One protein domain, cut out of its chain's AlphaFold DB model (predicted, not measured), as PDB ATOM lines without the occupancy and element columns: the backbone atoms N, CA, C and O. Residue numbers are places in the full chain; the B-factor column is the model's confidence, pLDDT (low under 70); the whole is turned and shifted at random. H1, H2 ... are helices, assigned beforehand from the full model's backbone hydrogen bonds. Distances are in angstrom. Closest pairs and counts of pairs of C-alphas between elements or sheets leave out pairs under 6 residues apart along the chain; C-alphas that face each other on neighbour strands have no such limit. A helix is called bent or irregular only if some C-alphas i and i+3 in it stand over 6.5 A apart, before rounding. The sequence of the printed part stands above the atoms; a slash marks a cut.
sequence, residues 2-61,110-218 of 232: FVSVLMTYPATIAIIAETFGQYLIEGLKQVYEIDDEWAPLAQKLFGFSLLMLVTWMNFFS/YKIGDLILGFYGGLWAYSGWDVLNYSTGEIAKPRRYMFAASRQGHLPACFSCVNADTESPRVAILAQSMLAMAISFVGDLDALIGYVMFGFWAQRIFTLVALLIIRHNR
ATOM      1  N   PHE A   2      -9.344 -11.913 -44.827       64.94
ATOM      2  CA  PHE A   2      -8.110 -12.205 -45.578       64.94
ATOM      3  C   PHE A   2      -7.576 -11.011 -46.393       64.94
ATOM      4  O   PHE A   2      -6.424 -10.626 -46.226       64.94
ATOM      5  N   VAL A   3      -8.443 -10.358 -47.183       70.50
ATOM      6  CA  VAL A   3      -8.094  -9.153 -47.967       70.50
ATOM      7  C   VAL A   3      -7.580  -8.029 -47.065       70.50
ATOM      8  O   VAL A   3      -6.530  -7.449 -47.324       70.50
ATOM      9  N   SER A   4      -8.274  -7.774 -45.954       70.31
ATOM     10  CA  SER A   4      -7.894  -6.735 -44.999       70.31
ATOM     11  C   SER A   4      -6.518  -7.014 -44.380       70.31
ATOM     12  O   SER A   4      -5.695  -6.112 -44.293       70.31
ATOM     13  N   VAL A   5      -6.246  -8.265 -43.987       69.25
ATOM     14  CA  VAL A   5      -4.998  -8.679 -43.320       69.25
ATOM     15  C   VAL A   5      -3.791  -8.690 -44.251       69.25
ATOM     16  O   VAL A   5      -2.715  -8.278 -43.827       69.25
ATOM     17  N   LEU A   6      -3.936  -9.164 -45.486       74.00
ATOM     18  CA  LEU A   6      -2.793  -9.310 -46.392       74.00
ATOM     19  C   LEU A   6      -2.547  -8.096 -47.277       74.00
ATOM     20  O   LEU A   6      -1.416  -7.881 -47.693       74.00
ATOM     21  N   MET A   7      -3.589  -7.322 -47.566       78.44
ATOM     22  CA  MET A   7      -3.498  -6.222 -48.518       78.44
ATOM     23  C   MET A   7      -3.705  -4.890 -47.812       78.44
ATOM     24  O   MET A   7      -2.826  -4.036 -47.824       78.44
ATOM     25  N   THR A   8      -4.840  -4.716 -47.137       83.12
ATOM     26  CA  THR A   8      -5.256  -3.382 -46.694       83.12
ATOM     27  C   THR A   8      -4.482  -2.860 -45.480       83.12
ATOM     28  O   THR A   8      -4.094  -1.692 -45.471       83.12
ATOM     29  N   TYR A   9      -4.206  -3.696 -44.472       84.19
ATOM     30  CA  TYR A   9      -3.414  -3.294 -43.301       84.19
ATOM     31  C   TYR A   9      -1.929  -3.078 -43.632       84.19
ATOM     32  O   TYR A   9      -1.427  -2.002 -43.304       84.19
ATOM     33  N   PRO A  10      -1.230  -3.999 -44.329       88.31
ATOM     34  CA  PRO A  10       0.137  -3.752 -44.777       88.31
ATOM     35  C   PRO A  10       0.270  -2.501 -45.651       88.31
ATOM     36  O   PRO A  10       1.175  -1.703 -45.431       88.31
ATOM     37  N   ALA A  11      -0.664  -2.276 -46.582       90.31
ATOM     38  CA  ALA A  11      -0.681  -1.064 -47.398       90.31
ATOM     39  C   ALA A  11      -0.906   0.196 -46.551       90.31
ATOM     40  O   ALA A  11      -0.236   1.199 -46.757       90.31
ATOM     41  N   THR A  12      -1.780   0.143 -45.543       89.88
ATOM     42  CA  THR A  12      -1.981   1.264 -44.607       89.88
ATOM     43  C   THR A  12      -0.699   1.605 -43.847       89.88
ATOM     44  O   THR A  12      -0.345   2.774 -43.710       89.88
ATOM     45  N   ILE A  13       0.017   0.582 -43.374       90.25
ATOM     46  CA  ILE A  13       1.305   0.738 -42.692       90.25
ATOM     47  C   ILE A  13       2.352   1.333 -43.649       90.25
ATOM     48  O   ILE A  13       3.087   2.236 -43.251       90.25
ATOM     49  N   ALA A  14       2.383   0.873 -44.903       92.12
ATOM     50  CA  ALA A  14       3.263   1.395 -45.945       92.12
ATOM     51  C   ALA A  14       2.999   2.882 -46.228       92.12
ATOM     52  O   ALA A  14       3.933   3.673 -46.152       92.12
ATOM     53  N   ILE A  15       1.733   3.278 -46.434       92.19
ATOM     54  CA  ILE A  15       1.338   4.679 -46.669       92.19
ATOM     55  C   ILE A  15       1.845   5.578 -45.537       92.19
ATOM     56  O   ILE A  15       2.447   6.615 -45.794       92.19
ATOM     57  N   ILE A  16       1.632   5.187 -44.275       91.69
ATOM     58  CA  ILE A  16       2.046   5.993 -43.114       91.69
ATOM     59  C   ILE A  16       3.575   6.120 -43.043       91.69
ATOM     60  O   ILE A  16       4.088   7.201 -42.752       91.69
ATOM     61  N   ALA A  17       4.303   5.033 -43.302       93.06
ATOM     62  CA  ALA A  17       5.762   5.036 -43.304       93.06
ATOM     63  C   ALA A  17       6.339   5.900 -44.432       93.06
ATOM     64  O   ALA A  17       7.263   6.679 -44.209       93.06
ATOM     65  N   GLU A  18       5.766   5.803 -45.626       91.94
ATOM     66  CA  GLU A  18       6.165   6.586 -46.792       91.94
ATOM     67  C   GLU A  18       5.855   8.074 -46.600       91.94
ATOM     68  O   GLU A  18       6.718   8.915 -46.833       91.94
ATOM     69  N   THR A  19       4.690   8.394 -46.024       93.00
ATOM     70  CA  THR A  19       4.318   9.765 -45.634       93.00
ATOM     71  C   THR A  19       5.347  10.371 -44.674       93.00
ATOM     72  O   THR A  19       5.729  11.533 -44.810       93.00
ATOM     73  N   PHE A  20       5.826   9.594 -43.695       93.94
ATOM     74  CA  PHE A  20       6.883  10.043 -42.785       93.94
ATOM     75  C   PHE A  20       8.187  10.345 -43.531       93.94
ATOM     76  O   PHE A  20       8.783  11.401 -43.314       93.94
ATOM     77  N   GLY A  21       8.613   9.439 -44.414       93.94
ATOM     78  CA  GLY A  21       9.808   9.627 -45.233       93.94
ATOM     79  C   GLY A  21       9.717  10.869 -46.117       93.94
ATOM     80  O   GLY A  21      10.663  11.655 -46.167       93.94
ATOM     81  N   GLN A  22       8.560  11.086 -46.744       92.62
ATOM     82  CA  GLN A  22       8.274  12.261 -47.562       92.62
ATOM     83  C   GLN A  22       8.377  13.552 -46.748       92.62
ATOM     84  O   GLN A  22       9.157  14.429 -47.111       92.62
ATOM     85  N   TYR A  23       7.681  13.657 -45.611       93.00
ATOM     86  CA  TYR A  23       7.759  14.859 -44.771       93.00
ATOM     87  C   TYR A  23       9.168  15.138 -44.249       93.00
ATOM     88  O   TYR A  23       9.563  16.299 -44.146       93.00
ATOM     89  N   LEU A  24       9.937  14.095 -43.926       93.25
ATOM     90  CA  LEU A  24      11.307  14.261 -43.457       93.25
ATOM     91  C   LEU A  24      12.223  14.795 -44.564       93.25
ATOM     92  O   LEU A  24      12.968  15.741 -44.323       93.25
ATOM     93  N   ILE A  25      12.152  14.228 -45.772       93.50
ATOM     94  CA  ILE A  25      12.964  14.676 -46.912       93.50
ATOM     95  C   ILE A  25      12.577  16.086 -47.353       93.50
ATOM     96  O   ILE A  25      13.468  16.905 -47.551       93.50
ATOM     97  N   GLU A  26      11.285  16.405 -47.435       91.25
ATOM     98  CA  GLU A  26      10.824  17.764 -47.749       91.25
ATOM     99  C   GLU A  26      11.306  18.788 -46.709       91.25
ATOM    100  O   GLU A  26      11.695  19.904 -47.054       91.25
ATOM    101  N   GLY A  27      11.357  18.398 -45.430       91.38
ATOM    102  CA  GLY A  27      11.956  19.218 -44.377       91.38
ATOM    103  C   GLY A  27      13.470  19.389 -44.539       91.38
ATOM    104  O   GLY A  27      13.982  20.498 -44.399       91.38
ATOM    105  N   LEU A  28      14.195  18.315 -44.859       91.75
ATOM    106  CA  LEU A  28      15.649  18.348 -45.050       91.75
ATOM    107  C   LEU A  28      16.062  19.144 -46.292       91.75
ATOM    108  O   LEU A  28      17.080  19.830 -46.236       91.75
ATOM    109  N   LYS A  29      15.255  19.127 -47.360       90.88
ATOM    110  CA  LYS A  29      15.463  19.927 -48.579       90.88
ATOM    111  C   LYS A  29      15.516  21.438 -48.320       90.88
ATOM    112  O   LYS A  29      16.095  22.171 -49.111       90.88
ATOM    113  N   GLN A  30      14.953  21.921 -47.208       90.31
ATOM    114  CA  GLN A  30      15.051  23.334 -46.810       90.31
ATOM    115  C   GLN A  30      16.450  23.726 -46.302       90.31
ATOM    116  O   GLN A  30      16.761  24.911 -46.217       90.31
ATOM    117  N   VAL A  31      17.270  22.745 -45.914       92.44
ATOM    118  CA  VAL A  31      18.594  22.954 -45.302       92.44
ATOM    119  C   VAL A  31      19.714  22.386 -46.174       92.44
ATOM    120  O   VAL A  31      20.802  22.955 -46.216       92.44
ATOM    121  N   TYR A  32      19.453  21.280 -46.868       87.81
ATOM    122  CA  TYR A  32      20.408  20.572 -47.712       87.81
ATOM    123  C   TYR A  32      19.880  20.457 -49.140       87.81
ATOM    124  O   TYR A  32      18.719  20.108 -49.345       87.81
ATOM    125  N   GLU A  33      20.747  20.671 -50.126       86.56
ATOM    126  CA  GLU A  33      20.437  20.347 -51.518       86.56
ATOM    127  C   GLU A  33      20.477  18.825 -51.693       86.56
ATOM    128  O   GLU A  33      21.538  18.199 -51.674       86.56
ATOM    129  N   ILE A  34      19.296  18.219 -51.794       84.69
ATOM    130  CA  ILE A  34      19.122  16.796 -52.079       84.69
ATOM    131  C   ILE A  34      18.660  16.693 -53.524       84.69
ATOM    132  O   ILE A  34      17.610  17.236 -53.862       84.69
ATOM    133  N   ASP A  35      19.433  15.982 -54.341       88.00
ATOM    134  CA  ASP A  35      19.099  15.750 -55.744       88.00
ATOM    135  C   ASP A  35      17.734  15.055 -55.876       88.00
ATOM    136  O   ASP A  35      17.409  14.122 -55.127       88.00
ATOM    137  N   ASP A  36      16.938  15.502 -56.842       85.00
ATOM    138  CA  ASP A  36      15.583  15.000 -57.059       85.00
ATOM    139  C   ASP A  36      15.579  13.536 -57.515       85.00
ATOM    140  O   ASP A  36      14.614  12.820 -57.254       85.00
ATOM    141  N   GLU A  37      16.679  13.055 -58.101       88.50
ATOM    142  CA  GLU A  37      16.850  11.644 -58.461       88.50
ATOM    143  C   GLU A  37      16.907  10.728 -57.224       88.50
ATOM    144  O   GLU A  37      16.312   9.648 -57.205       88.50
ATOM    145  N   TRP A  38      17.573  11.169 -56.151       87.62
ATOM    146  CA  TRP A  38      17.756  10.371 -54.931       87.62
ATOM    147  C   TRP A  38      16.634  10.559 -53.909       87.62
ATOM    148  O   TRP A  38      16.492   9.741 -52.993       87.62
ATOM    149  N   ALA A  39      15.816  11.604 -54.057       87.88
ATOM    150  CA  ALA A  39      14.758  11.931 -53.109       87.88
ATOM    151  C   ALA A  39      13.747  10.780 -52.899       87.88
ATOM    152  O   ALA A  39      13.537  10.418 -51.738       87.88
ATOM    153  N   PRO A  40      13.181  10.120 -53.933       87.81
ATOM    154  CA  PRO A  40      12.212   9.036 -53.732       87.81
ATOM    155  C   PRO A  40      12.807   7.830 -52.996       87.81
ATOM    156  O   PRO A  40      12.169   7.237 -52.123       87.81
ATOM    157  N   LEU A  41      14.060   7.476 -53.306       89.25
ATOM    158  CA  LEU A  41      14.756   6.388 -52.621       89.25
ATOM    159  C   LEU A  41      14.992   6.737 -51.148       89.25
ATOM    160  O   LEU A  41      14.728   5.917 -50.267       89.25
ATOM    161  N   ALA A  42      15.451   7.958 -50.872       90.62
ATOM    162  CA  ALA A  42      15.697   8.423 -49.514       90.62
ATOM    163  C   ALA A  42      14.405   8.444 -48.679       90.62
ATOM    164  O   ALA A  42      14.408   7.966 -47.543       90.62
ATOM    165  N   GLN A  43      13.286   8.899 -49.255       91.69
ATOM    166  CA  GLN A  43      11.964   8.856 -48.617       91.69
ATOM    167  C   GLN A  43      11.595   7.426 -48.201       91.69
ATOM    168  O   GLN A  43      11.255   7.190 -47.037       91.69
ATOM    169  N   LYS A  44      11.744   6.443 -49.100       90.31
ATOM    170  CA  LYS A  44      11.455   5.031 -48.792       90.31
ATOM    171  C   LYS A  44      12.365   4.470 -47.702       90.31
ATOM    172  O   LYS A  44      11.879   3.815 -46.780       90.31
ATOM    173  N   LEU A  45      13.665   4.766 -47.742       92.00
ATOM    174  CA  LEU A  45      14.617   4.315 -46.719       92.00
ATOM    175  C   LEU A  45      14.297   4.888 -45.331       92.00
ATOM    176  O   LEU A  45      14.359   4.160 -44.336       92.00
ATOM    177  N   PHE A  46      13.899   6.159 -45.246       93.31
ATOM    178  CA  PHE A  46      13.429   6.748 -43.991       93.31
ATOM    179  C   PHE A  46      12.100   6.147 -43.519       93.31
ATOM    180  O   PHE A  46      11.929   5.908 -42.323       93.31
ATOM    181  N   GLY A  47      11.186   5.821 -44.434       92.25
ATOM    182  CA  GLY A  47       9.980   5.066 -44.097       92.25
ATOM    183  C   GLY A  47      10.302   3.685 -43.513       92.25
ATOM    184  O   GLY A  47       9.754   3.292 -42.482       92.25
ATOM    185  N   PHE A  48      11.247   2.958 -44.110       92.81
ATOM    186  CA  PHE A  48      11.656   1.635 -43.632       92.81
ATOM    187  C   PHE A  48      12.377   1.688 -42.288       92.81
ATOM    188  O   PHE A  48      12.138   0.823 -41.441       92.81
ATOM    189  N   SER A  49      13.204   2.708 -42.045       92.81
ATOM    190  CA  SER A  49      13.848   2.884 -40.741       92.81
ATOM    191  C   SER A  49      12.816   3.132 -39.635       92.81
ATOM    192  O   SER A  49      12.920   2.528 -38.563       92.81
ATOM    193  N   LEU A  50      11.758   3.907 -39.913       91.19
ATOM    194  CA  LEU A  50      10.632   4.070 -38.995       91.19
ATOM    195  C   LEU A  50       9.911   2.737 -38.751       91.19
ATOM    196  O   LEU A  50       9.650   2.388 -37.599       91.19
ATOM    197  N   LEU A  51       9.615   1.963 -39.802       91.31
ATOM    198  CA  LEU A  51       8.966   0.654 -39.661       91.31
ATOM    199  C   LEU A  51       9.795  -0.316 -38.824       91.31
ATOM    200  O   LEU A  51       9.243  -1.005 -37.963       91.31
ATOM    201  N   MET A  52      11.108  -0.360 -39.037       90.12
ATOM    202  CA  MET A  52      12.019  -1.182 -38.244       90.12
ATOM    203  C   MET A  52      12.037  -0.748 -36.780       90.12
ATOM    204  O   MET A  52      11.910  -1.597 -35.899       90.12
ATOM    205  N   LEU A  53      12.115   0.558 -36.513       88.25
ATOM    206  CA  LEU A  53      12.081   1.109 -35.160       88.25
ATOM    207  C   LEU A  53      10.772   0.756 -34.449       88.25
ATOM    208  O   LEU A  53      10.794   0.233 -33.337       88.25
ATOM    209  N   VAL A  54       9.628   0.960 -35.105       85.62
ATOM    210  CA  VAL A  54       8.315   0.633 -34.535       85.62
ATOM    211  C   VAL A  54       8.187  -0.874 -34.317       85.62
ATOM    212  O   VAL A  54       7.733  -1.303 -33.258       85.62
ATOM    213  N   THR A  55       8.628  -1.698 -35.267       86.38
ATOM    214  CA  THR A  55       8.631  -3.165 -35.134       86.38
ATOM    215  C   THR A  55       9.454  -3.604 -33.928       86.38
ATOM    216  O   THR A  55       8.977  -4.376 -33.096       86.38
ATOM    217  N   TRP A  56      10.661  -3.057 -33.791       85.31
ATOM    218  CA  TRP A  56      11.554  -3.317 -32.671       85.31
ATOM    219  C   TRP A  56      10.907  -2.918 -31.341       85.31
ATOM    220  O   TRP A  56      10.834  -3.737 -30.425       85.31
ATOM    221  N   MET A  57      10.319  -1.721 -31.253       81.19
ATOM    222  CA  MET A  57       9.593  -1.272 -30.059       81.19
ATOM    223  C   MET A  57       8.413  -2.178 -29.699       81.19
ATOM    224  O   MET A  57       8.147  -2.381 -28.518       81.19
ATOM    225  N   ASN A  58       7.725  -2.741 -30.695       79.06
ATOM    226  CA  ASN A  58       6.616  -3.668 -30.483       79.06
ATOM    227  C   ASN A  58       7.073  -5.083 -30.069       79.06
ATOM    228  O   ASN A  58       6.269  -5.854 -29.538       79.06
ATOM    229  N   PHE A  59       8.336  -5.463 -30.293       78.62
ATOM    230  CA  PHE A  59       8.881  -6.747 -29.825       78.62
ATOM    231  C   PHE A  59       9.223  -6.740 -28.333       78.62
ATOM    232  O   PHE A  59       9.059  -7.772 -27.663       78.62
ATOM    233  N   PHE A  60       9.679  -5.594 -27.823       69.31
ATOM    234  CA  PHE A  60       9.874  -5.336 -26.397       69.31
ATOM    235  C   PHE A  60       8.543  -4.938 -25.739       69.31
ATOM    236  O   PHE A  60       7.589  -4.583 -26.419       69.31
ATOM    237  N   SER A  61       8.439  -5.085 -24.412       64.69
ATOM    238  CA  SER A  61       7.175  -4.994 -23.655       64.69
ATOM    239  C   SER A  61       6.244  -3.858 -24.128       64.69
ATOM    240  O   SER A  61       6.510  -2.674 -23.887       64.69
ATOM    241  N   TYR A 110     -12.293  19.779 -62.374       89.50
ATOM    242  CA  TYR A 110     -13.613  19.141 -62.292       89.50
ATOM    243  C   TYR A 110     -13.680  17.782 -62.997       89.50
ATOM    244  O   TYR A 110     -14.764  17.231 -63.197       89.50
ATOM    245  N   LYS A 111     -12.539  17.220 -63.405       94.00
ATOM    246  CA  LYS A 111     -12.501  15.865 -63.954       94.00
ATOM    247  C   LYS A 111     -12.940  14.877 -62.878       94.00
ATOM    248  O   LYS A 111     -12.424  14.878 -61.766       94.00
ATOM    249  N   ILE A 112     -13.877  14.004 -63.243       91.25
ATOM    250  CA  ILE A 112     -14.509  13.056 -62.314       91.25
ATOM    251  C   ILE A 112     -13.466  12.175 -61.610       91.25
ATOM    252  O   ILE A 112     -13.566  11.969 -60.406       91.25
ATOM    253  N   GLY A 113     -12.450  11.694 -62.336       87.62
ATOM    254  CA  GLY A 113     -11.380  10.873 -61.755       87.62
ATOM    255  C   GLY A 113     -10.598  11.604 -60.659       87.62
ATOM    256  O   GLY A 113     -10.454  11.081 -59.557       87.62
ATOM    257  N   ASP A 114     -10.177  12.839 -60.931       87.81
ATOM    258  CA  ASP A 114      -9.390  13.646 -59.992       87.81
ATOM    259  C   ASP A 114     -10.227  14.078 -58.778       87.81
ATOM    260  O   ASP A 114      -9.735  14.102 -57.650       87.81
ATOM    261  N   LEU A 115     -11.525  14.332 -58.981       90.44
ATOM    262  CA  LEU A 115     -12.466  14.569 -57.887       90.44
ATOM    263  C   LEU A 115     -12.588  13.343 -56.975       90.44
ATOM    264  O   LEU A 115     -12.522  13.488 -55.756       90.44
ATOM    265  N   ILE A 116     -12.730  12.136 -57.538       88.69
ATOM    266  CA  ILE A 116     -12.804  10.888 -56.757       88.69
ATOM    267  C   ILE A 116     -11.521  10.681 -55.943       88.69
ATOM    268  O   ILE A 116     -11.607  10.341 -54.764       88.69
ATOM    269  N   LEU A 117     -10.345  10.929 -56.528       85.75
ATOM    270  CA  LEU A 117      -9.067  10.841 -55.812       85.75
ATOM    271  C   LEU A 117      -8.979  11.864 -54.670       85.75
ATOM    272  O   LEU A 117      -8.585  11.506 -53.560       85.75
ATOM    273  N   GLY A 118      -9.437  13.099 -54.890       88.88
ATOM    274  CA  GLY A 118      -9.554  14.106 -53.830       88.88
ATOM    275  C   GLY A 118     -10.479  13.661 -52.691       88.88
ATOM    276  O   GLY A 118     -10.132  13.794 -51.514       88.88
ATOM    277  N   PHE A 119     -11.625  13.051 -53.017       89.69
ATOM    278  CA  PHE A 119     -12.510  12.441 -52.021       89.69
ATOM    279  C   PHE A 119     -11.833  11.290 -51.272       89.69
ATOM    280  O   PHE A 119     -11.992  11.193 -50.058       89.69
ATOM    281  N   TYR A 120     -11.060  10.438 -51.947       89.94
ATOM    282  CA  TYR A 120     -10.308   9.359 -51.301       89.94
ATOM    283  C   TYR A 120      -9.268   9.887 -50.314       89.94
ATOM    284  O   TYR A 120      -9.204   9.374 -49.198       89.94
ATOM    285  N   GLY A 121      -8.537  10.950 -50.658       89.25
ATOM    286  CA  GLY A 121      -7.641  11.632 -49.720       89.25
ATOM    287  C   GLY A 121      -8.385  12.189 -48.499       89.25
ATOM    288  O   GLY A 121      -7.956  12.002 -47.359       89.25
ATOM    289  N   GLY A 122      -9.558  12.795 -48.708       90.12
ATOM    290  CA  GLY A 122     -10.418  13.259 -47.615       90.12
ATOM    291  C   GLY A 122     -10.909  12.119 -46.715       90.12
ATOM    292  O   GLY A 122     -10.826  12.204 -45.493       90.12
ATOM    293  N   LEU A 123     -11.380  11.019 -47.302       89.50
ATOM    294  CA  LEU A 123     -11.869   9.850 -46.564       89.50
ATOM    295  C   LEU A 123     -10.745   9.115 -45.822       89.50
ATOM    296  O   LEU A 123     -10.991   8.591 -44.733       89.50
ATOM    297  N   TRP A 124      -9.525   9.112 -46.366       90.12
ATOM    298  CA  TRP A 124      -8.328   8.610 -45.691       90.12
ATOM    299  C   TRP A 124      -8.071   9.354 -44.381       90.12
ATOM    300  O   TRP A 124      -7.875   8.716 -43.346       90.12
ATOM    301  N   ALA A 125      -8.160  10.688 -44.398       89.62
ATOM    302  CA  ALA A 125      -7.938  11.524 -43.217       89.62
ATOM    303  C   ALA A 125      -8.935  11.243 -42.074       89.62
ATOM    304  O   ALA A 125      -8.589  11.408 -40.907       89.62
ATOM    305  N   TYR A 126     -10.146  10.774 -42.398       87.69
ATOM    306  CA  TYR A 126     -11.178  10.382 -41.428       87.69
ATOM    307  C   TYR A 126     -11.259   8.865 -41.186       87.69
ATOM    308  O   TYR A 126     -12.188   8.389 -40.530       87.69
ATOM    309  N   SER A 127     -10.331   8.072 -41.721       84.19
ATOM    310  CA  SER A 127     -10.325   6.621 -41.521       84.19
ATOM    311  C   SER A 127     -10.032   6.231 -40.057       84.19
ATOM    312  O   SER A 127      -9.451   6.998 -39.291       84.19
ATOM    313  N   GLY A 128     -10.475   5.037 -39.637       79.69
ATOM    314  CA  GLY A 128     -10.261   4.504 -38.280       79.69
ATOM    315  C   GLY A 128     -11.411   4.704 -37.281       79.69
ATOM    316  O   GLY A 128     -11.359   4.160 -36.179       79.69
ATOM    317  N   TRP A 129     -12.477   5.421 -37.658       82.75
ATOM    318  CA  TRP A 129     -13.674   5.609 -36.820       82.75
ATOM    319  C   TRP A 129     -14.399   4.293 -36.484       82.75
ATOM    320  O   TRP A 129     -14.983   4.142 -35.414       82.75
ATOM    321  N   ASP A 130     -14.357   3.326 -37.396       76.62
ATOM    322  CA  ASP A 130     -14.983   2.015 -37.257       76.62
ATOM    323  C   ASP A 130     -14.282   1.164 -36.202       76.62
ATOM    324  O   ASP A 130     -14.956   0.545 -35.378       76.62
ATOM    325  N   VAL A 131     -12.946   1.194 -36.178       73.31
ATOM    326  CA  VAL A 131     -12.129   0.501 -35.173       73.31
ATOM    327  C   VAL A 131     -12.518   0.924 -33.763       73.31
ATOM    328  O   VAL A 131     -12.689   0.072 -32.894       73.31
ATOM    329  N   LEU A 132     -12.730   2.221 -33.540       72.19
ATOM    330  CA  LEU A 132     -13.103   2.756 -32.229       72.19
ATOM    331  C   LEU A 132     -14.459   2.222 -31.749       72.19
ATOM    332  O   LEU A 132     -14.600   1.879 -30.574       72.19
ATOM    333  N   ASN A 133     -15.432   2.082 -32.650       75.81
ATOM    334  CA  ASN A 133     -16.789   1.671 -32.292       75.81
ATOM    335  C   ASN A 133     -16.862   0.239 -31.746       75.81
ATOM    336  O   ASN A 133     -17.568   0.004 -30.769       75.81
ATOM    337  N   TYR A 134     -16.124  -0.713 -32.326       67.81
ATOM    338  CA  TYR A 134     -16.083  -2.081 -31.790       67.81
ATOM    339  C   TYR A 134     -14.985  -2.284 -30.738       67.81
ATOM    340  O   TYR A 134     -15.158  -3.097 -29.831       67.81
ATOM    341  N   SER A 135     -13.892  -1.515 -30.790       57.56
ATOM    342  CA  SER A 135     -12.819  -1.612 -29.790       57.56
ATOM    343  C   SER A 135     -13.239  -1.066 -28.430       57.56
ATOM    344  O   SER A 135     -12.711  -1.526 -27.424       57.56
ATOM    345  N   THR A 136     -14.211  -0.144 -28.363       59.19
ATOM    346  CA  THR A 136     -14.727   0.399 -27.092       59.19
ATOM    347  C   THR A 136     -15.262  -0.707 -26.169       59.19
ATOM    348  O   THR A 136     -15.031  -0.661 -24.963       59.19
ATOM    349  N   GLY A 137     -15.885  -1.757 -26.725       53.75
ATOM    350  CA  GLY A 137     -16.307  -2.941 -25.963       53.75
ATOM    351  C   GLY A 137     -15.157  -3.884 -25.575       53.75
ATOM    352  O   GLY A 137     -15.265  -4.631 -24.603       53.75
ATOM    353  N   GLU A 138     -14.033  -3.835 -26.296       51.56
ATOM    354  CA  GLU A 138     -12.845  -4.667 -26.066       51.56
ATOM    355  C   GLU A 138     -11.812  -4.027 -25.125       51.56
ATOM    356  O   GLU A 138     -10.864  -4.706 -24.732       51.56
ATOM    357  N   ILE A 139     -11.992  -2.771 -24.688       52.22
ATOM    358  CA  ILE A 139     -11.088  -2.102 -23.727       52.22
ATOM    359  C   ILE A 139     -10.947  -2.925 -22.432       52.22
ATOM    360  O   ILE A 139      -9.876  -2.957 -21.829       52.22
ATOM    361  N   ALA A 140     -11.992  -3.663 -22.038       43.66
ATOM    362  CA  ALA A 140     -11.949  -4.563 -20.886       43.66
ATOM    363  C   ALA A 140     -11.170  -5.876 -21.143       43.66
ATOM    364  O   ALA A 140     -10.651  -6.467 -20.196       43.66
ATOM    365  N   LYS A 141     -11.087  -6.356 -22.396       41.53
ATOM    366  CA  LYS A 141     -10.370  -7.580 -22.816       41.53
ATOM    367  C   LYS A 141      -9.894  -7.450 -24.275       41.53
ATOM    368  O   LYS A 141     -10.608  -7.894 -25.178       41.53
ATOM    369  N   PRO A 142      -8.694  -6.902 -24.528       47.41
ATOM    370  CA  PRO A 142      -8.224  -6.665 -25.889       47.41
ATOM    371  C   PRO A 142      -8.003  -7.993 -26.627       47.41
ATOM    372  O   PRO A 142      -7.100  -8.766 -26.292       47.41
ATOM    373  N   ARG A 143      -8.809  -8.281 -27.657       49.75
ATOM    374  CA  ARG A 143      -8.546  -9.391 -28.580       49.75
ATOM    375  C   ARG A 143      -7.701  -8.877 -29.735       49.75
ATOM    376  O   ARG A 143      -8.076  -7.988 -30.483       49.75
ATOM    377  N   ARG A 144      -6.525  -9.471 -29.911       61.44
ATOM    378  CA  ARG A 144      -5.636  -9.141 -31.029       61.44
ATOM    379  C   ARG A 144      -6.198  -9.748 -32.307       61.44
ATOM    380  O   ARG A 144      -6.253 -10.969 -32.412       61.44
ATOM    381  N   TYR A 145      -6.589  -8.926 -33.275       57.06
ATOM    382  CA  TYR A 145      -7.312  -9.366 -34.477       57.06
ATOM    383  C   TYR A 145      -6.624 -10.494 -35.256       57.06
ATOM    384  O   TYR A 145      -7.285 -11.455 -35.638       57.06
ATOM    385  N   MET A 146      -5.302 -10.445 -35.441       52.44
ATOM    386  CA  MET A 146      -4.563 -11.505 -36.151       52.44
ATOM    387  C   MET A 146      -4.481 -12.808 -35.352       52.44
ATOM    388  O   MET A 146      -4.650 -13.894 -35.901       52.44
ATOM    389  N   PHE A 147      -4.289 -12.693 -34.037       58.91
ATOM    390  CA  PHE A 147      -4.311 -13.825 -33.115       58.91
ATOM    391  C   PHE A 147      -5.704 -14.469 -33.070       58.91
ATOM    392  O   PHE A 147      -5.830 -15.688 -33.132       58.91
ATOM    393  N   ALA A 148      -6.761 -13.654 -33.026       61.03
ATOM    394  CA  ALA A 148      -8.141 -14.114 -33.067       61.03
ATOM    395  C   ALA A 148      -8.482 -14.777 -34.413       61.03
ATOM    396  O   ALA A 148      -9.089 -15.844 -34.413       61.03
ATOM    397  N   ALA A 149      -8.042 -14.205 -35.538       57.56
ATOM    398  CA  ALA A 149      -8.256 -14.762 -36.874       57.56
ATOM    399  C   ALA A 149      -7.519 -16.098 -37.083       57.56
ATOM    400  O   ALA A 149      -8.096 -17.033 -37.633       57.56
ATOM    401  N   SER A 150      -6.279 -16.222 -36.597       60.03
ATOM    402  CA  SER A 150      -5.533 -17.490 -36.613       60.03
ATOM    403  C   SER A 150      -6.189 -18.542 -35.710       60.03
ATOM    404  O   SER A 150      -6.368 -19.685 -36.122       60.03
ATOM    405  N   ARG A 151      -6.676 -18.152 -34.523       63.97
ATOM    406  CA  ARG A 151      -7.395 -19.050 -33.601       63.97
ATOM    407  C   ARG A 151      -8.760 -19.514 -34.128       63.97
ATOM    408  O   ARG A 151      -9.233 -20.569 -33.723       63.97
ATOM    409  N   GLN A 152      -9.381 -18.746 -35.024       67.19
ATOM    410  CA  GLN A 152     -10.598 -19.127 -35.756       67.19
ATOM    411  C   GLN A 152     -10.312 -20.005 -36.990       67.19
ATOM    412  O   GLN A 152     -11.242 -20.365 -37.701       67.19
ATOM    413  N   GLY A 153      -9.047 -20.350 -37.262       67.44
ATOM    414  CA  GLY A 153      -8.656 -21.193 -38.397       67.44
ATOM    415  C   GLY A 153      -8.596 -20.465 -39.744       67.44
ATOM    416  O   GLY A 153      -8.380 -21.102 -40.769       67.44
ATOM    417  N   HIS A 154      -8.758 -19.138 -39.769       73.38
ATOM    418  CA  HIS A 154      -8.752 -18.348 -41.008       73.38
ATOM    419  C   HIS A 154      -7.342 -17.955 -41.489       73.38
ATOM    420  O   HIS A 154      -7.193 -17.459 -42.605       73.38
ATOM    421  N   LEU A 155      -6.308 -18.132 -40.657       71.19
ATOM    422  CA  LEU A 155      -4.900 -17.854 -40.971       71.19
ATOM    423  C   LEU A 155      -4.004 -18.991 -40.450       71.19
ATOM    424  O   LEU A 155      -4.362 -19.611 -39.446       71.19
ATOM    425  N   PRO A 156      -2.820 -19.229 -41.057       71.00
ATOM    426  CA  PRO A 156      -1.867 -20.231 -40.580       71.00
ATOM    427  C   PRO A 156      -1.553 -20.096 -39.084       71.00
ATOM    428  O   PRO A 156      -1.478 -18.986 -38.549       71.00
ATOM    429  N   ALA A 157      -1.330 -21.227 -38.410       62.09
ATOM    430  CA  ALA A 157      -1.135 -21.283 -36.957       62.09
ATOM    431  C   ALA A 157       0.083 -20.476 -36.462       62.09
ATOM    432  O   ALA A 157       0.090 -20.022 -35.320       62.09
ATOM    433  N   CYS A 158       1.082 -20.223 -37.314       63.44
ATOM    434  CA  CYS A 158       2.264 -19.428 -36.967       63.44
ATOM    435  C   CYS A 158       1.937 -17.976 -36.564       63.44
ATOM    436  O   CYS A 158       2.670 -17.379 -35.777       63.44
ATOM    437  N   PHE A 159       0.810 -17.426 -37.028       62.81
ATOM    438  CA  PHE A 159       0.336 -16.094 -36.638       62.81
ATOM    439  C   PHE A 159      -0.329 -16.058 -35.253       62.81
ATOM    440  O   PHE A 159      -0.555 -14.973 -34.714       62.81
ATOM    441  N   SER A 160      -0.626 -17.219 -34.654       59.75
ATOM    442  CA  SER A 160      -1.160 -17.322 -33.288       59.75
ATOM    443  C   SER A 160      -0.075 -17.306 -32.203       59.75
ATOM    444  O   SER A 160      -0.396 -17.161 -31.024       59.75
ATOM    445  N   CYS A 161       1.204 -17.416 -32.575       64.38
ATOM    446  CA  CYS A 161       2.306 -17.463 -31.621       64.38
ATOM    447  C   CYS A 161       2.485 -16.106 -30.918       64.38
ATOM    448  O   CYS A 161       2.987 -15.141 -31.500       64.38
ATOM    449  N   VAL A 162       2.089 -16.039 -29.646       64.75
ATOM    450  CA  VAL A 162       2.342 -14.901 -28.754       64.75
ATOM    451  C   VAL A 162       3.482 -15.275 -27.822       64.75
ATOM    452  O   VAL A 162       3.438 -16.322 -27.184       64.75
ATOM    453  N   ASN A 163       4.498 -14.418 -27.732       64.31
ATOM    454  CA  ASN A 163       5.550 -14.624 -26.748       64.31
ATOM    455  C   ASN A 163       4.991 -14.407 -25.334       64.31
ATOM    456  O   ASN A 163       4.444 -13.335 -25.072       64.31
ATOM    457  N   ALA A 164       5.143 -15.390 -24.444       58.81
ATOM    458  CA  ALA A 164       4.560 -15.364 -23.101       58.81
ATOM    459  C   ALA A 164       5.146 -14.245 -22.219       58.81
ATOM    460  O   ALA A 164       4.404 -13.596 -21.492       58.81
ATOM    461  N   ASP A 165       6.443 -13.944 -22.355       60.78
ATOM    462  CA  ASP A 165       7.131 -12.991 -21.465       60.78
ATOM    463  C   ASP A 165       6.871 -11.518 -21.804       60.78
ATOM    464  O   ASP A 165       6.890 -10.645 -20.940       60.78
ATOM    465  N   THR A 166       6.673 -11.213 -23.088       59.66
ATOM    466  CA  THR A 166       6.457  -9.833 -23.564       59.66
ATOM    467  C   THR A 166       5.028  -9.582 -24.017       59.66
ATOM    468  O   THR A 166       4.724  -8.477 -24.469       59.66
ATOM    469  N   GLU A 167       4.183 -10.614 -23.943       68.50
ATOM    470  CA  GLU A 167       2.852 -10.665 -24.524       68.50
ATOM    471  C   GLU A 167       2.847 -10.106 -25.953       68.50
ATOM    472  O   GLU A 167       1.902  -9.443 -26.319       68.50
ATOM    473  N   SER A 168       3.866 -10.281 -26.795       68.19
ATOM    474  CA  SER A 168       3.885  -9.670 -28.142       68.19
ATOM    475  C   SER A 168       3.736 -10.733 -29.238       68.19
ATOM    476  O   SER A 168       4.442 -11.748 -29.184       68.19
ATOM    477  N   PRO A 169       2.842 -10.556 -30.240       75.06
ATOM    478  CA  PRO A 169       2.719 -11.462 -31.382       75.06
ATOM    479  C   PRO A 169       3.831 -11.182 -32.410       75.06
ATOM    480  O   PRO A 169       3.582 -10.651 -33.494       75.06
ATOM    481  N   ARG A 170       5.080 -11.514 -32.055       79.06
ATOM    482  CA  ARG A 170       6.293 -11.130 -32.807       79.06
ATOM    483  C   ARG A 170       6.249 -11.542 -34.283       79.06
ATOM    484  O   ARG A 170       6.550 -10.726 -35.146       79.06
ATOM    485  N   VAL A 171       5.831 -12.779 -34.567       77.12
ATOM    486  CA  VAL A 171       5.761 -13.328 -35.937       77.12
ATOM    487  C   VAL A 171       4.764 -12.551 -36.799       77.12
ATOM    488  O   VAL A 171       5.053 -12.240 -37.950       77.12
ATOM    489  N   ALA A 172       3.611 -12.185 -36.234       76.81
ATOM    490  CA  ALA A 172       2.586 -11.437 -36.952       76.81
ATOM    491  C   ALA A 172       3.033 -10.006 -37.269       76.81
ATOM    492  O   ALA A 172       2.839  -9.543 -38.391       76.81
ATOM    493  N   ILE A 173       3.675  -9.334 -36.310       81.19
ATOM    494  CA  ILE A 173       4.208  -7.980 -36.509       81.19
ATOM    495  C   ILE A 173       5.313  -8.003 -37.572       81.19
ATOM    496  O   ILE A 173       5.268  -7.208 -38.502       81.19
ATOM    497  N   LEU A 174       6.263  -8.943 -37.487       85.81
ATOM    498  CA  LEU A 174       7.348  -9.058 -38.465       85.81
ATOM    499  C   LEU A 174       6.814  -9.285 -39.885       85.81
ATOM    500  O   LEU A 174       7.226  -8.601 -40.817       85.81
ATOM    501  N   ALA A 175       5.862 -10.207 -40.043       85.25
ATOM    502  CA  ALA A 175       5.251 -10.484 -41.335       85.25
ATOM    503  C   ALA A 175       4.492  -9.270 -41.897       85.25
ATOM    504  O   ALA A 175       4.576  -9.000 -43.091       85.25
ATOM    505  N   GLN A 176       3.782  -8.517 -41.050       85.62
ATOM    506  CA  GLN A 176       3.107  -7.281 -41.459       85.62
ATOM    507  C   GLN A 176       4.102  -6.210 -41.902       85.62
ATOM    508  O   GLN A 176       3.898  -5.600 -42.947       85.62
ATOM    509  N   SER A 177       5.198  -6.023 -41.167       87.75
ATOM    510  CA  SER A 177       6.244  -5.068 -41.536       87.75
ATOM    511  C   SER A 177       6.926  -5.451 -42.850       87.75
ATOM    512  O   SER A 177       7.168  -4.586 -43.685       87.75
ATOM    513  N   MET A 178       7.181  -6.743 -43.082       89.88
ATOM    514  CA  MET A 178       7.723  -7.229 -44.357       89.88
ATOM    515  C   MET A 178       6.761  -7.006 -45.525       89.88
ATOM    516  O   MET A 178       7.181  -6.520 -46.573       89.88
ATOM    517  N   LEU A 179       5.474  -7.317 -45.346       90.00
ATOM    518  CA  LEU A 179       4.453  -7.062 -46.364       90.00
ATOM    519  C   LEU A 179       4.301  -5.563 -46.648       90.00
ATOM    520  O   LEU A 179       4.184  -5.181 -47.807       90.00
ATOM    521  N   ALA A 180       4.351  -4.710 -45.623       90.44
ATOM    522  CA  ALA A 180       4.299  -3.260 -45.788       90.44
ATOM    523  C   ALA A 180       5.503  -2.731 -46.582       90.44
ATOM    524  O   ALA A 180       5.323  -1.946 -47.510       90.44
ATOM    525  N   MET A 181       6.719  -3.206 -46.285       91.00
ATOM    526  CA  MET A 181       7.912  -2.844 -47.061       91.00
ATOM    527  C   MET A 181       7.790  -3.280 -48.525       91.00
ATOM    528  O   MET A 181       8.109  -2.501 -49.415       91.00
ATOM    529  N   ALA A 182       7.279  -4.488 -48.788       91.50
ATOM    530  CA  ALA A 182       7.054  -4.964 -50.151       91.50
ATOM    531  C   ALA A 182       6.001  -4.122 -50.895       91.50
ATOM    532  O   ALA A 182       6.207  -3.754 -52.049       91.50
ATOM    533  N   ILE A 183       4.895  -3.778 -50.230       89.12
ATOM    534  CA  ILE A 183       3.808  -2.986 -50.824       89.12
ATOM    535  C   ILE A 183       4.212  -1.529 -51.060       89.12
ATOM    536  O   ILE A 183       3.717  -0.929 -52.004       89.12
ATOM    537  N   SER A 184       5.150  -0.965 -50.297       87.44
ATOM    538  CA  SER A 184       5.678   0.387 -50.562       87.44
ATOM    539  C   SER A 184       6.421   0.496 -51.909       87.44
ATOM    540  O   SER A 184       6.682   1.589 -52.405       87.44
ATOM    541  N   PHE A 185       6.755  -0.624 -52.560       87.06
ATOM    542  CA  PHE A 185       7.255  -0.611 -53.941       87.06
ATOM    543  C   PHE A 185       6.141  -0.636 -55.000       87.06
ATOM    544  O   PHE A 185       6.429  -0.511 -56.188       87.06
ATOM    545  N   VAL A 186       4.879  -0.785 -54.597       83.44
ATOM    546  CA  VAL A 186       3.726  -0.912 -55.496       83.44
ATOM    547  C   VAL A 186       3.124   0.466 -55.769       83.44
ATOM    548  O   VAL A 186       2.097   0.836 -55.213       83.44
ATOM    549  N   GLY A 187       3.753   1.211 -56.677       80.50
ATOM    550  CA  GLY A 187       3.287   2.534 -57.104       80.50
ATOM    551  C   GLY A 187       3.600   3.655 -56.110       80.50
ATOM    552  O   GLY A 187       4.355   3.459 -55.159       80.50
ATOM    553  N   ASP A 188       3.033   4.829 -56.382       84.88
ATOM    554  CA  ASP A 188       3.219   6.038 -55.576       84.88
ATOM    555  C   ASP A 188       2.173   6.143 -54.457       84.88
ATOM    556  O   ASP A 188       1.114   5.504 -54.504       84.88
ATOM    557  N   LEU A 189       2.442   7.003 -53.474       85.88
ATOM    558  CA  LEU A 189       1.604   7.217 -52.293       85.88
ATOM    559  C   LEU A 189       0.115   7.441 -52.619       85.88
ATOM    560  O   LEU A 189      -0.746   6.806 -52.005       85.88
ATOM    561  N   ASP A 190      -0.202   8.272 -53.615       85.75
ATOM    562  CA  ASP A 190      -1.589   8.552 -54.017       85.75
ATOM    563  C   ASP A 190      -2.294   7.318 -54.598       85.75
ATOM    564  O   ASP A 190      -3.465   7.055 -54.303       85.75
ATOM    565  N   ALA A 191      -1.575   6.514 -55.388       87.00
ATOM    566  CA  ALA A 191      -2.099   5.261 -55.920       87.00
ATOM    567  C   ALA A 191      -2.354   4.256 -54.786       87.00
ATOM    568  O   ALA A 191      -3.395   3.596 -54.755       87.00
ATOM    569  N   LEU A 192      -1.438   4.194 -53.817       87.94
ATOM    570  CA  LEU A 192      -1.539   3.336 -52.641       87.94
ATOM    571  C   LEU A 192      -2.767   3.694 -51.790       87.94
ATOM    572  O   LEU A 192      -3.552   2.807 -51.436       87.94
ATOM    573  N   ILE A 193      -2.995   4.989 -51.541       88.56
ATOM    574  CA  ILE A 193      -4.218   5.495 -50.896       88.56
ATOM    575  C   ILE A 193      -5.447   5.085 -51.709       88.56
ATOM    576  O   ILE A 193      -6.408   4.561 -51.138       88.56
ATOM    577  N   GLY A 194      -5.415   5.256 -53.032       88.31
ATOM    578  CA  GLY A 194      -6.512   4.878 -53.922       88.31
ATOM    579  C   GLY A 194      -6.908   3.405 -53.802       88.31
ATOM    580  O   GLY A 194      -8.091   3.093 -53.634       88.31
ATOM    581  N   TYR A 195      -5.932   2.493 -53.808       87.44
ATOM    582  CA  TYR A 195      -6.177   1.056 -53.658       87.44
ATOM    583  C   TYR A 195      -6.747   0.695 -52.286       87.44
ATOM    584  O   TYR A 195      -7.692  -0.096 -52.189       87.44
ATOM    585  N   VAL A 196      -6.206   1.282 -51.216       89.00
ATOM    586  CA  VAL A 196      -6.677   1.029 -49.849       89.00
ATOM    587  C   VAL A 196      -8.095   1.560 -49.646       89.00
ATOM    588  O   VAL A 196      -8.939   0.852 -49.091       89.00
ATOM    589  N   MET A 197      -8.392   2.762 -50.147       89.62
ATOM    590  CA  MET A 197      -9.730   3.358 -50.087       89.62
ATOM    591  C   MET A 197     -10.745   2.546 -50.863       89.62
ATOM    592  O   MET A 197     -11.799   2.221 -50.313       89.62
ATOM    593  N   PHE A 198     -10.414   2.133 -52.082       88.06
ATOM    594  CA  PHE A 198     -11.279   1.241 -52.835       88.06
ATOM    595  C   PHE A 198     -11.578  -0.047 -52.052       88.06
ATOM    596  O   PHE A 198     -12.741  -0.425 -51.905       88.06
ATOM    597  N   GLY A 199     -10.554  -0.681 -51.469       86.94
ATOM    598  CA  GLY A 199     -10.711  -1.899 -50.672       86.94
ATOM    599  C   GLY A 199     -11.616  -1.720 -49.446       86.94
ATOM    600  O   GLY A 199     -12.538  -2.514 -49.236       86.94
ATOM    601  N   PHE A 200     -11.399  -0.668 -48.649       86.56
ATOM    602  CA  PHE A 200     -12.234  -0.390 -47.476       86.56
ATOM    603  C   PHE A 200     -13.680  -0.074 -47.854       86.56
ATOM    604  O   PHE A 200     -14.604  -0.580 -47.212       86.56
ATOM    605  N   TRP A 201     -13.901   0.725 -48.897       86.25
ATOM    606  CA  TRP A 201     -15.250   1.104 -49.307       86.25
ATOM    607  C   TRP A 201     -16.009  -0.038 -49.968       86.25
ATOM    608  O   TRP A 201     -17.181  -0.230 -49.649       86.25
ATOM    609  N   ALA A 202     -15.348  -0.870 -50.774       88.50
ATOM    610  CA  ALA A 202     -15.951  -2.090 -51.298       88.50
ATOM    611  C   ALA A 202     -16.422  -3.004 -50.154       88.50
ATOM    612  O   ALA A 202     -17.579  -3.429 -50.128       88.50
ATOM    613  N   GLN A 203     -15.575  -3.237 -49.144       85.94
ATOM    614  CA  GLN A 203     -15.942  -4.030 -47.965       85.94
ATOM    615  C   GLN A 203     -17.132  -3.423 -47.196       85.94
ATOM    616  O   GLN A 203     -18.015  -4.150 -46.725       85.94
ATOM    617  N   ARG A 204     -17.188  -2.094 -47.074       86.62
ATOM    618  CA  ARG A 204     -18.302  -1.382 -46.427       86.62
ATOM    619  C   ARG A 204     -19.605  -1.499 -47.215       86.62
ATOM    620  O   ARG A 204     -20.648  -1.736 -46.620       86.62
ATOM    621  N   ILE A 205     -19.553  -1.426 -48.541       90.56
ATOM    622  CA  ILE A 205     -20.731  -1.637 -49.391       90.56
ATOM    623  C   ILE A 205     -21.267  -3.059 -49.201       90.56
ATOM    624  O   ILE A 205     -22.459  -3.226 -48.955       90.56
ATOM    625  N   PHE A 206     -20.403  -4.081 -49.212       90.62
ATOM    626  CA  PHE A 206     -20.838  -5.461 -48.976       90.62
ATOM    627  C   PHE A 206     -21.490  -5.653 -47.604       90.62
ATOM    628  O   PHE A 206     -22.519  -6.319 -47.497       90.62
ATOM    629  N   THR A 207     -20.926  -5.055 -46.553       88.00
ATOM    630  CA  THR A 207     -21.509  -5.137 -45.203       88.00
ATOM    631  C   THR A 207     -22.839  -4.393 -45.098       88.00
ATOM    632  O   THR A 207     -23.780  -4.933 -44.520       88.00
ATOM    633  N   LEU A 208     -22.976  -3.217 -45.718       89.88
ATOM    634  CA  LEU A 208     -24.249  -2.492 -45.788       89.88
ATOM    635  C   LEU A 208     -25.320  -3.287 -46.544       89.88
ATOM    636  O   LEU A 208     -26.436  -3.431 -46.050       89.88
ATOM    637  N   VAL A 209     -24.978  -3.864 -47.699       92.25
ATOM    638  CA  VAL A 209     -25.890  -4.720 -48.474       92.25
ATOM    639  C   VAL A 209     -26.317  -5.939 -47.655       92.25
ATOM    640  O   VAL A 209     -27.506  -6.248 -47.601       92.25
ATOM    641  N   ALA A 210     -25.391  -6.594 -46.950       90.25
ATOM    642  CA  ALA A 210     -25.722  -7.716 -46.075       90.25
ATOM    643  C   ALA A 210     -26.706  -7.316 -44.959       90.25
ATOM    644  O   ALA A 210     -27.670  -8.038 -44.705       90.25
ATOM    645  N   LEU A 211     -26.522  -6.148 -44.330       89.62
ATOM    646  CA  LEU A 211     -27.449  -5.630 -43.316       89.62
ATOM    647  C   LEU A 211     -28.836  -5.325 -43.896       89.62
ATOM    648  O   LEU A 211     -29.850  -5.618 -43.255       89.62
ATOM    649  N   LEU A 212     -28.897  -4.782 -45.114       90.12
ATOM    650  CA  LEU A 212     -30.158  -4.551 -45.820       90.12
ATOM    651  C   LEU A 212     -30.882  -5.869 -46.120       90.12
ATOM    652  O   LEU A 212     -32.085  -5.959 -45.878       90.12
ATOM    653  N   ILE A 213     -30.162  -6.904 -46.560       90.75
ATOM    654  CA  ILE A 213     -30.719  -8.244 -46.808       90.75
ATOM    655  C   ILE A 213     -31.248  -8.867 -45.512       90.75
ATOM    656  O   ILE A 213     -32.379  -9.353 -45.487       90.75
ATOM    657  N   ILE A 214     -30.478  -8.815 -44.419       90.00
ATOM    658  CA  ILE A 214     -30.895  -9.322 -43.097       90.00
ATOM    659  C   ILE A 214     -32.204  -8.668 -42.658       90.00
ATOM    660  O   ILE A 214     -33.119  -9.346 -42.183       90.00
ATOM    661  N   ARG A 215     -32.311  -7.352 -42.854       85.69
ATOM    662  CA  ARG A 215     -33.503  -6.588 -42.493       85.69
ATOM    663  C   ARG A 215     -34.690  -6.891 -43.400       85.69
ATOM    664  O   ARG A 215     -35.797  -7.046 -42.890       85.69
ATOM    665  N   HIS A 216     -34.472  -6.986 -44.709       88.00
ATOM    666  CA  HIS A 216     -35.519  -7.309 -45.678       88.00
ATOM    667  C   HIS A 216     -36.097  -8.710 -45.430       88.00
ATOM    668  O   HIS A 216     -37.313  -8.873 -45.364       88.00
ATOM    669  N   ASN A 217     -35.228  -9.688 -45.162       91.38
ATOM    670  CA  ASN A 217     -35.599 -11.087 -44.934       91.38
ATOM    671  C   ASN A 217     -36.021 -11.390 -43.483       91.38
ATOM    672  O   ASN A 217     -36.307 -12.542 -43.166       91.38
ATOM    673  N   ARG A 218     -36.047 -10.381 -42.596       86.88
ATOM    674  CA  ARG A 218     -36.396 -10.502 -41.164       86.88
ATOM    675  C   ARG A 218     -35.666 -11.648 -40.447       86.88
ATOM    676  O   ARG A 218     -36.250 -12.338 -39.612       86.88
TER     677      ARG A 218
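Overview. This is residues 2 to 61 and 110 to 218 of the 232 residues of an uncharacterized protein of Necator americanus (UniProt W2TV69). The longest helix, H8, packs on the long helix H1 with residues 189 to 200 and then reaches beyond it into a free arm, residues 204 to 218, of which 204 to 216 belong to H8. H2 and H7 lie side by side and slant off H1, short H5 and H6 sit near the beginning of H7, H3 crosses H8 nearly at a right angle, and H4 touches no helix. The printed part has 169 residues with eight named helices, H1 to H8 in order, and no named strand: the class is all helix. It is only just loose, close to compact, with a radius of gyration of the C-alphas of 18.8 A, and flat, spanning 63 by 53 by 27 A.

Along the chain. H8, residues 189 to 216, is 40.4 A long and ends at C-alpha 216 (-35.519, -7.309, -45.678). H1, residues 2 to 28, is 38.7 A long and begins at C-alpha 2 (-8.110, -12.205, -45.578); it is irregular, but only just: C-alphas 6 and 9 are 6.8 A apart. H2, residues 39 to 59, measures 30.4 A, H3, residues 112 to 125, 20.3 A, and H7, residues 170 to 183, 19.9 A. H4 holds residues 129 to 138, H5 145 to 151 and H6 157 to 160.

Arrangement. H8 touches H1 with residues 189 to 200 alone, opposite ways at a shallow tilt of 34 degrees, only just short of steep; the closest C-alphas, of Thr 8 and Val 196, are 5.6 A apart. H3 touches H8, about perpendicular at 82 degrees, closest at the C-alphas of Tyr 120 and Met 197, 6.1 A. The hubs are H1 and H7, touching three helices each. H1 touches H7 at a steep tilt of 66 degrees, Pro 10 to Ala 180 being the closest C-alphas at 4.3 A. H1 touches H2 at a steep tilt of 59 degrees, closest at the C-alphas of Gly 21 and Gln 43, 4.1 A. H2 and H7 touch, opposite ways at a shallow tilt of 10 degrees, closest at the C-alphas of Phe 59 and Arg 170, 5.9 A. H6 touches H7, closest at the C-alphas of Phe 159 and Ala 172, 5.2 A, and H5, closest at those of Phe 147 and Ser 160, 4.7 A. Every O i to N i+4 pair is within hydrogen-bond range in H2, H3, H5, H7 and H8, against 21 of 23 in H1 and 3 of 6 in H4; H6 is too short for one.

Size, cuts and confidence. The C-alphas farthest apart, of Glu 33 and Arg 218, are 65.5 A apart. Residues 62 to 109 are not printed, and C-alphas 61 and 110 are 50.1 A apart across the cut. Of the links that are printed whole, none is long. The mean pLDDT of the printed part is 81.3, with residues 134 to 153 and 157 to 168 among those under 70.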